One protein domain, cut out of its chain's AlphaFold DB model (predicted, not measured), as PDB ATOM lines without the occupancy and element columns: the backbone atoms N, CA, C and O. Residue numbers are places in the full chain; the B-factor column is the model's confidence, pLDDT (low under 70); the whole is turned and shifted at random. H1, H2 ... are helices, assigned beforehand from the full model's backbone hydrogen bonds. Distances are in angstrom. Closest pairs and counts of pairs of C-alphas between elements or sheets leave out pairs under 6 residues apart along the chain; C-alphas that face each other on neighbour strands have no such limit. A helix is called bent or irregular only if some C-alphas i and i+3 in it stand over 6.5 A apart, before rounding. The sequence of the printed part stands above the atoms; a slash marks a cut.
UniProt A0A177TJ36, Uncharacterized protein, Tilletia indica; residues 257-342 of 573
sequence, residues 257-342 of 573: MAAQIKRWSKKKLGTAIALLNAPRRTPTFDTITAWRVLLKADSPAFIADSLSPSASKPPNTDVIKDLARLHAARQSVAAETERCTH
ATOM      1  N   MET A 257     117.445 -30.166-239.034       95.56
ATOM      2  CA  MET A 257     118.705 -29.673-239.584       95.56
ATOM      3  C   MET A 257     118.921 -30.062-241.058       95.56
ATOM      4  O   MET A 257     120.019 -29.863-241.590       95.56
ATOM      5  N   ALA A 258     117.929 -30.620-241.763       95.25
ATOM      6  CA  ALA A 258     118.105 -31.168-243.112       95.25
ATOM      7  C   ALA A 258     118.648 -30.139-244.120       95.25
ATOM      8  O   ALA A 258     119.490 -30.480-244.957       95.25
ATOM      9  N   ALA A 259     118.237 -28.871-244.011       94.38
ATOM     10  CA  ALA A 259     118.751 -27.777-244.836       94.38
ATOM     11  C   ALA A 259     120.257 -27.526-244.609       94.38
ATOM     12  O   ALA A 259     121.029 -27.480-245.571       94.38
ATOM     13  N   GLN A 260     120.697 -27.446-243.349       94.38
ATOM     14  CA  GLN A 260     122.103 -27.233-242.985       94.38
ATOM     15  C   GLN A 260     122.967 -28.466-243.325       94.38
ATOM     16  O   GLN A 260     124.060 -28.339-243.881       94.38
ATOM     17  N   ILE A 261     122.450 -29.683-243.110       96.19
ATOM     18  CA  ILE A 261     123.116 -30.941-243.492       96.19
ATOM     19  C   ILE A 261     123.275 -31.039-245.016       96.19
ATOM     20  O   ILE A 261     124.308 -31.515-245.492       96.19
ATOM     21  N   LYS A 262     122.292 -30.566-245.795       96.56
ATOM     22  CA  LYS A 262     122.375 -30.476-247.262       96.56
ATOM     23  C   LYS A 262     123.400 -29.429-247.713       96.56
ATOM     24  O   LYS A 262     124.172 -29.716-248.623       96.56
ATOM     25  N   ARG A 263     123.430 -28.255-247.071       95.25
ATOM     26  CA  ARG A 263     124.365 -27.150-247.358       95.25
ATOM     27  C   ARG A 263     125.825 -27.551-247.148       95.25
ATOM     28  O   ARG A 263     126.654 -27.323-248.024       95.25
ATOM     29  N   TRP A 264     126.139 -28.169-246.009       95.19
ATOM     30  CA  TRP A 264     127.522 -28.495-245.640       95.19
ATOM     31  C   TRP A 264     127.962 -29.901-246.064       95.19
ATOM     32  O   TRP A 264     129.146 -30.129-246.311       95.19
ATOM     33  N   SER A 265     127.015 -30.827-246.241       95.75
ATOM     34  CA  SER A 265     127.208 -32.268-246.461       95.75
ATOM     35  C   SER A 265     127.835 -33.020-245.279       95.75
ATOM     36  O   SER A 265     128.797 -32.577-244.647       95.75
ATOM     37  N   LYS A 266     127.364 -34.256-245.056       96.38
ATOM     38  CA  LYS A 266     127.925 -35.184-244.054       96.38
ATOM     39  C   LYS A 266     129.435 -35.425-244.227       96.38
ATOM     40  O   LYS A 266     130.116 -35.704-243.245       96.38
ATOM     41  N   LYS A 267     129.973 -35.281-245.450       95.88
ATOM     42  CA  LYS A 267     131.413 -35.419-245.726       95.88
ATOM     43  C   LYS A 267     132.224 -34.279-245.104       95.88
ATOM     44  O   LYS A 267     133.179 -34.575-244.396       95.88
ATOM     45  N   LYS A 268     131.868 -33.006-245.335       95.62
ATOM     46  CA  LYS A 268     132.634 -31.880-244.759       95.62
ATOM     47  C   LYS A 268     132.485 -31.820-243.244       95.62
ATOM     48  O   LYS A 268     133.490 -31.660-242.563       95.62
ATOM     49  N   LEU A 269     131.271 -32.048-242.731       97.94
ATOM     50  CA  LEU A 269     131.004 -32.157-241.292       97.94
ATOM     51  C   LEU A 269     131.915 -33.224-240.653       97.94
ATOM     52  O   LEU A 269     132.693 -32.904-239.760       97.94
ATOM     53  N   GLY A 270     131.931 -34.453-241.185       97.75
ATOM     54  CA  GLY A 270     132.816 -35.525-240.705       97.75
ATOM     55  C   GLY A 270     134.317 -35.246-240.872       97.75
ATOM     56  O   GLY A 270     135.122 -35.691-240.048       97.75
ATOM     57  N   THR A 271     134.728 -34.491-241.898       97.62
ATOM     58  CA  THR A 271     136.116 -34.018-242.016       97.62
ATOM     59  C   THR A 271     136.447 -33.028-240.902       97.62
ATOM     60  O   THR A 271     137.416 -33.271-240.188       97.62
ATOM     61  N   ALA A 272     135.646 -31.976-240.713       98.25
ATOM     62  CA  ALA A 272     135.861 -30.946-239.698       98.25
ATOM     63  C   ALA A 272     135.864 -31.530-238.274       98.25
ATOM     64  O   ALA A 272     136.831 -31.334-237.542       98.25
ATOM     65  N   ILE A 273     134.865 -32.354-237.931       98.44
ATOM     66  CA  ILE A 273     134.783 -33.101-236.663       98.44
ATOM     67  C   ILE A 273     136.096 -33.826-236.371       98.44
ATOM     68  O   ILE A 273     136.696 -33.628-235.322       98.44
ATOM     69  N   ALA A 274     136.593 -34.635-237.311       97.62
ATOM     70  CA  ALA A 274     137.811 -35.419-237.112       97.62
ATOM     71  C   ALA A 274     139.124 -34.631-237.342       97.62
ATOM     72  O   ALA A 274     140.199 -35.227-237.312       97.62
ATOM     73  N   LEU A 275     139.062 -33.320-237.610       98.38
ATOM     74  CA  LEU A 275     140.197 -32.394-237.480       98.38
ATOM     75  C   LEU A 275     140.207 -31.776-236.078       98.38
ATOM     76  O   LEU A 275     141.229 -31.841-235.403       98.38
ATOM     77  N   LEU A 276     139.062 -31.266-235.614       98.38
ATOM     78  CA  LEU A 276     138.881 -30.711-234.266       98.38
ATOM     79  C   LEU A 276     139.170 -31.756-233.178       98.38
ATOM     80  O   LEU A 276     139.918 -31.495-232.245       98.38
ATOM     81  N   ASN A 277     138.668 -32.980-233.356       98.31
ATOM     82  CA  ASN A 277     138.897 -34.100-232.444       98.31
ATOM     83  C   ASN A 277     140.285 -34.762-232.582       98.31
ATOM     84  O   ASN A 277     140.500 -35.809-231.968       98.31
ATOM     85  N   ALA A 278     141.217 -34.230-233.384       97.94
ATOM     86  CA  ALA A 278     142.540 -34.836-233.554       97.94
ATOM     87  C   ALA A 278     143.562 -34.443-232.464       97.94
ATOM     88  O   ALA A 278     144.162 -35.359-231.898       97.94
ATOM     89  N   PRO A 279     143.755 -33.158-232.092       96.94
ATOM     90  CA  PRO A 279     144.752 -32.774-231.088       96.94
ATOM     91  C   PRO A 279     144.526 -33.397-229.710       96.94
ATOM     92  O   PRO A 279     145.473 -33.892-229.111       96.94
ATOM     93  N   ARG A 280     143.271 -33.506-229.245       95.31
ATOM     94  CA  ARG A 280     142.943 -34.194-227.976       95.31
ATOM     95  C   ARG A 280     143.342 -35.679-227.943       95.31
ATOM     96  O   ARG A 280     143.306 -36.309-226.890       95.31
ATOM     97  N   ARG A 281     143.667 -36.270-229.100       95.81
ATOM     98  CA  ARG A 281     144.042 -37.684-229.251       95.81
ATOM     99  C   ARG A 281     145.541 -37.895-229.441       95.81
ATOM    100  O   ARG A 281     145.936 -39.056-229.450       95.81
ATOM    101  N   THR A 282     146.356 -36.853-229.604       95.94
ATOM    102  CA  THR A 282     147.822 -36.986-229.665       95.94
ATOM    103  C   THR A 282     148.422 -37.081-228.254       95.94
ATOM    104  O   THR A 282     147.755 -36.717-227.281       95.94
ATOM    105  N   PRO A 283     149.695 -37.503-228.114       93.31
ATOM    106  CA  PRO A 283     150.419 -37.375-226.853       93.31
ATOM    107  C   PRO A 283     150.496 -35.916-226.387       93.31
ATOM    108  O   PRO A 283     150.337 -35.656-225.200       93.31
ATOM    109  N   THR A 284     150.672 -34.982-227.331       91.94
ATOM    110  CA  THR A 284     150.860 -33.538-227.097       91.94
ATOM    111  C   THR A 284     149.601 -32.766-226.704       91.94
ATOM    112  O   THR A 284     149.736 -31.645-226.233       91.94
ATOM    113  N   PHE A 285     148.402 -33.331-226.900       92.81
ATOM    114  CA  PHE A 285     147.140 -32.796-226.374       92.81
ATOM    115  C   PHE A 285     146.870 -31.311-226.716       92.81
ATOM    116  O   PHE A 285     146.461 -30.515-225.880       92.81
ATOM    117  N   ASP A 286     147.101 -30.930-227.976       95.25
ATOM    118  CA  ASP A 286     147.103 -29.538-228.468       95.25
ATOM    119  C   ASP A 286     145.675 -28.955-228.681       95.25
ATOM    120  O   ASP A 286     145.288 -28.524-229.771       95.25
ATOM    121  N   THR A 287     144.844 -29.001-227.634       95.69
ATOM    122  CA  THR A 287     143.406 -28.648-227.635       95.69
ATOM    123  C   THR A 287     143.148 -27.192-228.032       95.69
ATOM    124  O   THR A 287     142.264 -26.915-228.848       95.69
ATOM    125  N   ILE A 288     143.983 -26.266-227.553       96.56
ATOM    126  CA  ILE A 288     143.924 -24.828-227.857       96.56
ATOM    127  C   ILE A 288     144.030 -24.521-229.359       96.56
ATOM    128  O   ILE A 288     143.578 -23.476-229.823       96.56
ATOM    129  N   THR A 289     144.593 -25.424-230.161       96.94
ATOM    130  CA  THR A 289     144.635 -25.282-231.621       96.94
ATOM    131  C   THR A 289     143.299 -25.621-232.282       96.94
ATOM    132  O   THR A 289     142.911 -24.944-233.233       96.94
ATOM    133  N   ALA A 290     142.544 -26.588-231.751       98.00
ATOM    134  CA  ALA A 290     141.180 -26.850-232.213       98.00
ATOM    135  C   ALA A 290     140.248 -25.676-231.869       98.00
ATOM    136  O   ALA A 290     139.533 -25.199-232.750       98.00
ATOM    137  N   TRP A 291     140.339 -25.137-230.644       98.19
ATOM    138  CA  TRP A 291     139.599 -23.936-230.233       98.19
ATOM    139  C   TRP A 291     139.890 -22.730-231.139       98.19
ATOM    140  O   TRP A 291     138.973 -22.165-231.735       98.19
ATOM    141  N   ARG A 292     141.169 -22.358-231.314       97.06
ATOM    142  CA  ARG A 292     141.565 -21.169-232.097       97.06
ATOM    143  C   ARG A 292     141.184 -21.251-233.581       97.06
ATOM    144  O   ARG A 292     141.002 -20.202-234.200       97.06
ATOM    145  N   VAL A 293     141.037 -22.455-234.144       97.06
ATOM    146  CA  VAL A 293     140.471 -22.659-235.491       97.06
ATOM    147  C   VAL A 293     138.945 -22.554-235.473       97.06
ATOM    148  O   VAL A 293     138.395 -21.821-236.291       97.06
ATOM    149  N   LEU A 294     138.259 -23.244-234.555       97.69
ATOM    150  CA  LEU A 294     136.792 -23.285-234.500       97.69
ATOM    151  C   LEU A 294     136.177 -21.906-234.238       97.69
ATOM    152  O   LEU A 294     135.219 -21.522-234.907       97.69
ATOM    153  N   LEU A 295     136.776 -21.137-233.325       96.62
ATOM    154  CA  LEU A 295     136.356 -19.780-232.973       96.62
ATOM    155  C   LEU A 295     136.313 -18.863-234.208       96.62
ATOM    156  O   LEU A 295     135.330 -18.151-234.424       96.62
ATOM    157  N   LYS A 296     137.363 -18.944-235.042       94.44
ATOM    158  CA  LYS A 296     137.592 -18.120-236.243       94.44
ATOM    159  C   LYS A 296     136.918 -18.653-237.513       94.44
ATOM    160  O   LYS A 296     136.859 -17.930-238.503       94.44
ATOM    161  N   ALA A 297     136.459 -19.903-237.521       94.69
ATOM    162  CA  ALA A 297     135.829 -20.510-238.686       94.69
ATOM    163  C   ALA A 297     134.417 -19.950-238.905       94.69
ATOM    164  O   ALA A 297     133.606 -19.924-237.983       94.69
ATOM    165  N   ASP A 298     134.083 -19.562-240.133       93.06
ATOM    166  CA  ASP A 298     132.707 -19.208-240.511       93.06
ATOM    167  C   ASP A 298     131.827 -20.443-240.784       93.06
ATOM    168  O   ASP A 298     130.602 -20.342-240.805       93.06
ATOM    169  N   SER A 299     132.444 -21.609-241.004       95.25
ATOM    170  CA  SER A 299     131.776 -22.781-241.563       95.25
ATOM    171  C   SER A 299     132.551 -24.094-241.368       95.25
ATOM    172  O   SER A 299     133.779 -24.093-241.228       95.25
ATOM    173  N   PRO A 300     131.888 -25.261-241.515       95.94
ATOM    174  CA  PRO A 300     132.564 -26.557-241.630       95.94
ATOM    175  C   PRO A 300     133.514 -26.644-242.834       95.94
ATOM    176  O   PRO A 300     134.473 -27.410-242.808       95.94
ATOM    177  N   ALA A 301     133.245 -25.879-243.900       93.19
ATOM    178  CA  ALA A 301     134.083 -25.844-245.096       93.19
ATOM    179  C   ALA A 301     135.425 -25.149-244.826       93.19
ATOM    180  O   ALA A 301     136.457 -25.652-245.263       93.19
ATOM    181  N   PHE A 302     135.434 -24.068-244.039       92.75
ATOM    182  CA  PHE A 302     136.667 -23.414-243.600       92.75
ATOM    183  C   PHE A 302     137.599 -24.378-242.850       92.75
ATOM    184  O   PHE A 302     138.806 -24.381-243.074       92.75
ATOM    185  N   ILE A 303     137.046 -25.225-241.982       94.94
ATOM    186  CA  ILE A 303     137.832 -26.192-241.203       94.94
ATOM    187  C   ILE A 303     138.309 -27.350-242.092       94.94
ATOM    188  O   ILE A 303     139.442 -27.801-241.961       94.94
ATOM    189  N   ALA A 304     137.455 -27.842-242.996       92.81
ATOM    190  CA  ALA A 304     137.729 -29.031-243.802       92.81
ATOM    191  C   ALA A 304     138.601 -28.785-245.050       92.81
ATOM    192  O   ALA A 304     139.339 -29.688-245.448       92.81
ATOM    193  N   ASP A 305     138.492 -27.609-245.681       88.38
ATOM    194  CA  ASP A 305     138.984 -27.373-247.045       88.38
ATOM    195  C   ASP A 305     140.041 -26.250-247.163       88.38
ATOM    196  O   ASP A 305     140.680 -26.157-248.209       88.38
ATOM    197  N   SER A 306     140.281 -25.412-246.143       81.88
ATOM    198  CA  SER A 306     141.139 -24.204-246.268       81.88
ATOM    199  C   SER A 306     142.637 -24.450-246.521       81.88
ATOM    200  O   SER A 306     143.348 -23.509-246.862       81.88
ATOM    201  N   LEU A 307     143.132 -25.688-246.388       82.44
ATOM    202  CA  LEU A 307     144.486 -26.079-246.828       82.44
ATOM    203  C   LEU A 307     144.511 -26.745-248.217       82.44
ATOM    204  O   LEU A 307     145.554 -27.211-248.670       82.44
ATOM    205  N   SER A 308     143.366 -26.828-248.896       73.25
ATOM    206  CA  SER A 308     143.291 -27.303-250.275       73.25
ATOM    207  C   SER A 308     143.917 -26.275-251.227       73.25
ATOM    208  O   SER A 308     143.603 -25.090-251.109       73.25
ATOM    209  N   PRO A 309     144.681 -26.691-252.257       65.38
ATOM    210  CA  PRO A 309     145.104 -25.807-253.352       65.38
ATOM    211  C   PRO A 309     143.950 -25.113-254.102       65.38
ATOM    212  O   PRO A 309     144.194 -24.216-254.901       65.38
ATOM    213  N   SER A 310     142.701 -25.535-253.869       65.56
ATOM    214  CA  SER A 310     141.477 -24.944-254.428       65.56
ATOM    215  C   SER A 310     140.765 -23.963-253.473       65.56
ATOM    216  O   SER A 310     139.633 -23.564-253.757       65.56
ATOM    217  N   ALA A 311     141.361 -23.598-252.331       67.69
ATOM    218  CA  ALA A 311     140.775 -22.627-251.406       67.69
ATOM    219  C   ALA A 311     140.710 -21.223-252.044       67.69
ATOM    220  O   ALA A 311     141.719 -20.675-252.480       67.69
ATOM    221  N   SER A 312     139.515 -20.624-252.095       58.75
ATOM    222  CA  SER A 312     139.247 -19.385-252.848       58.75
ATOM    223  C   SER A 312     139.813 -18.105-252.222       58.75
ATOM    224  O   SER A 312     139.875 -17.076-252.894       58.75
ATOM    225  N   LYS A 313     140.226 -18.147-250.951       61.94
ATOM    226  CA  LYS A 313     140.929 -17.060-250.259       61.94
ATOM    227  C   LYS A 313     141.776 -17.655-249.123       61.94
ATOM    228  O   LYS A 313     141.209 -18.364-248.292       61.94
ATOM    229  N   PRO A 314     143.094 -17.397-249.050       58.66
ATOM    230  CA  PRO A 314     143.901 -17.861-247.925       58.66
ATOM    231  C   PRO A 314     143.508 -17.103-246.640       58.66
ATOM    232  O   PRO A 314     143.322 -15.882-246.695       58.66
ATOM    233  N   PRO A 315     143.377 -17.780-245.485       68.56
ATOM    234  CA  PRO A 315     143.181 -17.108-244.204       68.56
ATOM    235  C   PRO A 315     144.490 -16.467-243.709       68.56
ATOM    236  O   PRO A 315     145.560 -16.689-244.274       68.56
ATOM    237  N   ASN A 316     144.420 -15.675-242.634       75.88
ATOM    238  CA  ASN A 316     145.610 -15.068-242.028       75.88
ATOM    239  C   ASN A 316     146.626 -16.150-241.589       75.88
ATOM    240  O   ASN A 316     146.237 -17.223-241.119       75.88
ATOM    241  N   THR A 317     147.919 -15.845-241.718       78.62
ATOM    242  CA  THR A 317     149.071 -16.749-241.581       78.62
ATOM    243  C   THR A 317     149.021 -17.638-240.338       78.62
ATOM    244  O   THR A 317     149.326 -18.825-240.423       78.62
ATOM    245  N   ASP A 318     148.598 -17.116-239.185       83.19
ATOM    246  CA  ASP A 318     148.529 -17.912-237.951       83.19
ATOM    247  C   ASP A 318     147.417 -18.964-237.971       83.19
ATOM    248  O   ASP A 318     147.598 -20.063-237.454       83.19
ATOM    249  N   VAL A 319     146.303 -18.693-238.657       86.62
ATOM    250  CA  VAL A 319     145.238 -19.690-238.841       86.62
ATOM    251  C   VAL A 319     145.681 -20.779-239.822       86.62
ATOM    252  O   VAL A 319     145.306 -21.933-239.647       86.62
ATOM    253  N   ILE A 320     146.545 -20.460-240.796       88.69
ATOM    254  CA  ILE A 320     147.194 -21.472-241.651       88.69
ATOM    255  C   ILE A 320     148.088 -22.396-240.803       88.69
ATOM    256  O   ILE A 320     148.012 -23.614-240.963       88.69
ATOM    257  N   LYS A 321     148.885 -21.851-239.866       92.31
ATOM    258  CA  LYS A 321     149.700 -22.656-238.928       92.31
ATOM    259  C   LYS A 321     148.825 -23.589-238.082       92.31
ATOM    260  O   LYS A 321     149.144 -24.768-237.938       92.31
ATOM    261  N   ASP A 322     147.722 -23.075-237.545       95.31
ATOM    262  CA  ASP A 322     146.823 -23.844-236.681       95.31
ATOM    263  C   ASP A 322     146.057 -24.933-237.454       95.31
ATOM    264  O   ASP A 322     146.012 -26.083-237.020       95.31
ATOM    265  N   LEU A 323     145.555 -24.629-238.657       95.00
ATOM    266  CA  LEU A 323     144.987 -25.631-239.566       95.00
ATOM    267  C   LEU A 323     146.015 -26.721-239.919       95.00
ATOM    268  O   LEU A 323     145.683 -27.908-239.920       95.00
ATOM    269  N   ALA A 324     147.275 -26.350-240.179       94.88
ATOM    270  CA  ALA A 324     148.332 -27.313-240.493       94.88
ATOM    271  C   ALA A 324     148.616 -28.257-239.309       94.88
ATOM    272  O   ALA A 324     148.762 -29.466-239.509       94.88
ATOM    273  N   ARG A 325     148.594 -27.737-238.074       96.44
ATOM    274  CA  ARG A 325     148.668 -28.534-236.836       96.44
ATOM    275  C   ARG A 325     147.490 -29.507-236.712       96.44
ATOM    276  O   ARG A 325     147.731 -30.681-236.435       96.44
ATOM    277  N   LEU A 326     146.249 -29.094-237.008       96.75
ATOM    278  CA  LEU A 326     145.094 -30.015-237.027       96.75
ATOM    279  C   LEU A 326     145.272 -31.150-238.048       96.75
ATOM    280  O   LEU A 326     144.998 -32.313-237.743       96.75
ATOM    281  N   HIS A 327     145.766 -30.843-239.251       96.62
ATOM    282  CA  HIS A 327     146.023 -31.858-240.277       96.62
ATOM    283  C   HIS A 327     147.157 -32.822-239.878       96.62
ATOM    284  O   HIS A 327     147.019 -34.028-240.095       96.62
ATOM    285  N   ALA A 328     148.235 -32.338-239.253       97.12
ATOM    286  CA  ALA A 328     149.329 -33.176-238.747       97.12
ATOM    287  C   ALA A 328     148.893 -34.067-237.564       97.12
ATOM    288  O   ALA A 328     149.203 -35.263-237.528       97.12
ATOM    289  N   ALA A 329     148.101 -33.523-236.633       97.94
ATOM    290  CA  ALA A 329     147.473 -34.289-235.559       97.94
ATOM    291  C   ALA A 329     146.562 -35.391-236.128       97.94
ATOM    292  O   ALA A 329     146.651 -36.548-235.721       97.94
ATOM    293  N   ARG A 330     145.740 -35.081-237.141       97.50
ATOM    294  CA  ARG A 330     144.866 -36.074-237.788       97.50
ATOM    295  C   ARG A 330     145.661 -37.194-238.461       97.50
ATOM    296  O   ARG A 330     145.280 -38.356-238.344       97.50
ATOM    297  N   GLN A 331     146.744 -36.861-239.167       97.62
ATOM    298  CA  GLN A 331     147.588 -37.848-239.849       97.62
ATOM    299  C   GLN A 331     148.282 -38.789-238.857       97.62
ATOM    300  O   GLN A 331     148.228 -40.004-239.039       97.62
ATOM    301  N   SER A 332     148.864 -38.254-237.781       97.88
ATOM    302  CA  SER A 332     149.517 -39.065-236.742       97.88
ATOM    303  C   SER A 332     148.521 -39.951-235.979       97.88
ATOM    304  O   SER A 332     148.757 -41.151-235.850       97.88
ATOM    305  N   VAL A 333     147.354 -39.421-235.586       97.69
ATOM    306  CA  VAL A 333     146.256 -40.211-234.989       97.69
ATOM    307  C   VAL A 333     145.787 -41.329-235.930       97.69
ATOM    308  O   VAL A 333     145.523 -42.443-235.475       97.69
ATOM    309  N   ALA A 334     145.687 -41.072-237.237       96.88
ATOM    310  CA  ALA A 334     145.279 -42.079-238.217       96.88
ATOM    311  C   ALA A 334     146.328 -43.193-238.384       96.88
ATOM    312  O   ALA A 334     145.961 -44.368-238.364       96.88
ATOM    313  N   ALA A 335     147.611 -42.833-238.491       97.38
ATOM    314  CA  ALA A 335     148.718 -43.786-238.575       97.38
ATOM    315  C   ALA A 335     148.813 -44.664-237.317       97.38
ATOM    316  O   ALA A 335     148.951 -45.881-237.420       97.38
ATOM    317  N   GLU A 336     148.647 -44.075-236.131       97.31
ATOM    318  CA  GLU A 336     148.698 -44.813-234.869       97.31
ATOM    319  C   GLU A 336     147.463 -45.700-234.648       97.31
ATOM    320  O   GLU A 336     147.579 -46.830-234.164       97.31
ATOM    321  N   THR A 337     146.279 -45.237-235.069       96.38
ATOM    322  CA  THR A 337     145.074 -46.084-235.106       96.38
ATOM    323  C   THR A 337     145.314 -47.303-235.994       96.38
ATOM    324  O   THR A 337     144.885 -48.401-235.650       96.38
ATOM    325  N   GLU A 338     146.013 -47.129-237.119       95.62
ATOM    326  CA  GLU A 338     146.344 -48.225-238.025       95.62
ATOM    327  C   GLU A 338     147.407 -49.164-237.440       95.62
ATOM    328  O   GLU A 338     147.196 -50.371-237.472       95.62
ATOM    329  N   ARG A 339     148.474 -48.660-236.799       95.12
ATOM    330  CA  ARG A 339     149.437 -49.505-236.060       95.12
ATOM    331  C   ARG A 339     148.723 -50.394-235.037       95.12
ATOM    332  O   ARG A 339     148.970 -51.595-234.967       95.12
ATOM    333  N   CYS A 340     147.814 -49.803-234.264       95.56
ATOM    334  CA  CYS A 340     147.144 -50.466-233.149       95.56
ATOM    335  C   CYS A 340     145.941 -51.341-233.556       95.56
ATOM    336  O   CYS A 340     145.527 -52.200-232.779       95.56
ATOM    337  N   THR A 341     145.354 -51.166-234.752       92.94
ATOM    338  CA  THR A 341     144.149 -51.926-235.146       92.94
ATOM    339  C   THR A 341     144.419 -53.403-235.452       92.94
ATOM    340  O   THR A 341     143.459 -54.172-235.511       92.94
ATOM    341  N   HIS A 342     145.683 -53.803-235.646       90.25
ATOM    342  CA  HIS A 342     146.084 -55.184-235.967       90.25
ATOM    343  C   HIS A 342     146.251 -56.089-234.736       90.25
ATOM    344  O   HIS A 342     146.504 -57.285-234.879       90.25
TER     345      HIS A 342
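Overview. This is residues 257 to 342 of the 573 residues of an uncharacterized protein of Tilletia indica (UniProt A0A177TJ36). Kinked helix H1 ends at the middle of long helix H4, nearly at a right angle, with shorter H2 and H3 packed in the corner toward H4's beginning. Residues 337 to 342 stick out. The printed part has 86 residues, with four named helices, H1 to H4 in order along the chain, and no named strand; the class is all helix, with 60 of the 86 residues in the helices, and the whole is compact, with a radius of gyration of the C-alphas of 13.4 A and spans of 38 by 32 by 23 A.

Along the chain. H1, residues 258 to 276, begins at C-alpha (118.105, -31.168, -243.112) and is irregular: C-alphas 263 and 266 are 9.4 A apart. H2 is residues 287 to 296, H3 300 to 305. H4, residues 317 to 341, runs 36.1 A to C-alpha (144.149, -51.926, -235.146).

Arrangement. Among closest C-alphas, H1 touches H3 at Ala 272 and Ala 304, 4.9 A, and H4, with residues 274 to 276 alone, at Leu 275 and Leu 326, 5.5 A. H2 touches H4 at Thr 289 and Asp 322, 5.7 A, a steep tilt of 48 degrees. Every O i to N i+4 pair is within hydrogen-bond range in H3 and H4; H1 has 12 of 15, H2 5 of 6.

Size, cuts and confidence. The printed part has no cut. The link H3 to H4 is long; in it residues 309 to 315 have pLDDT under 70.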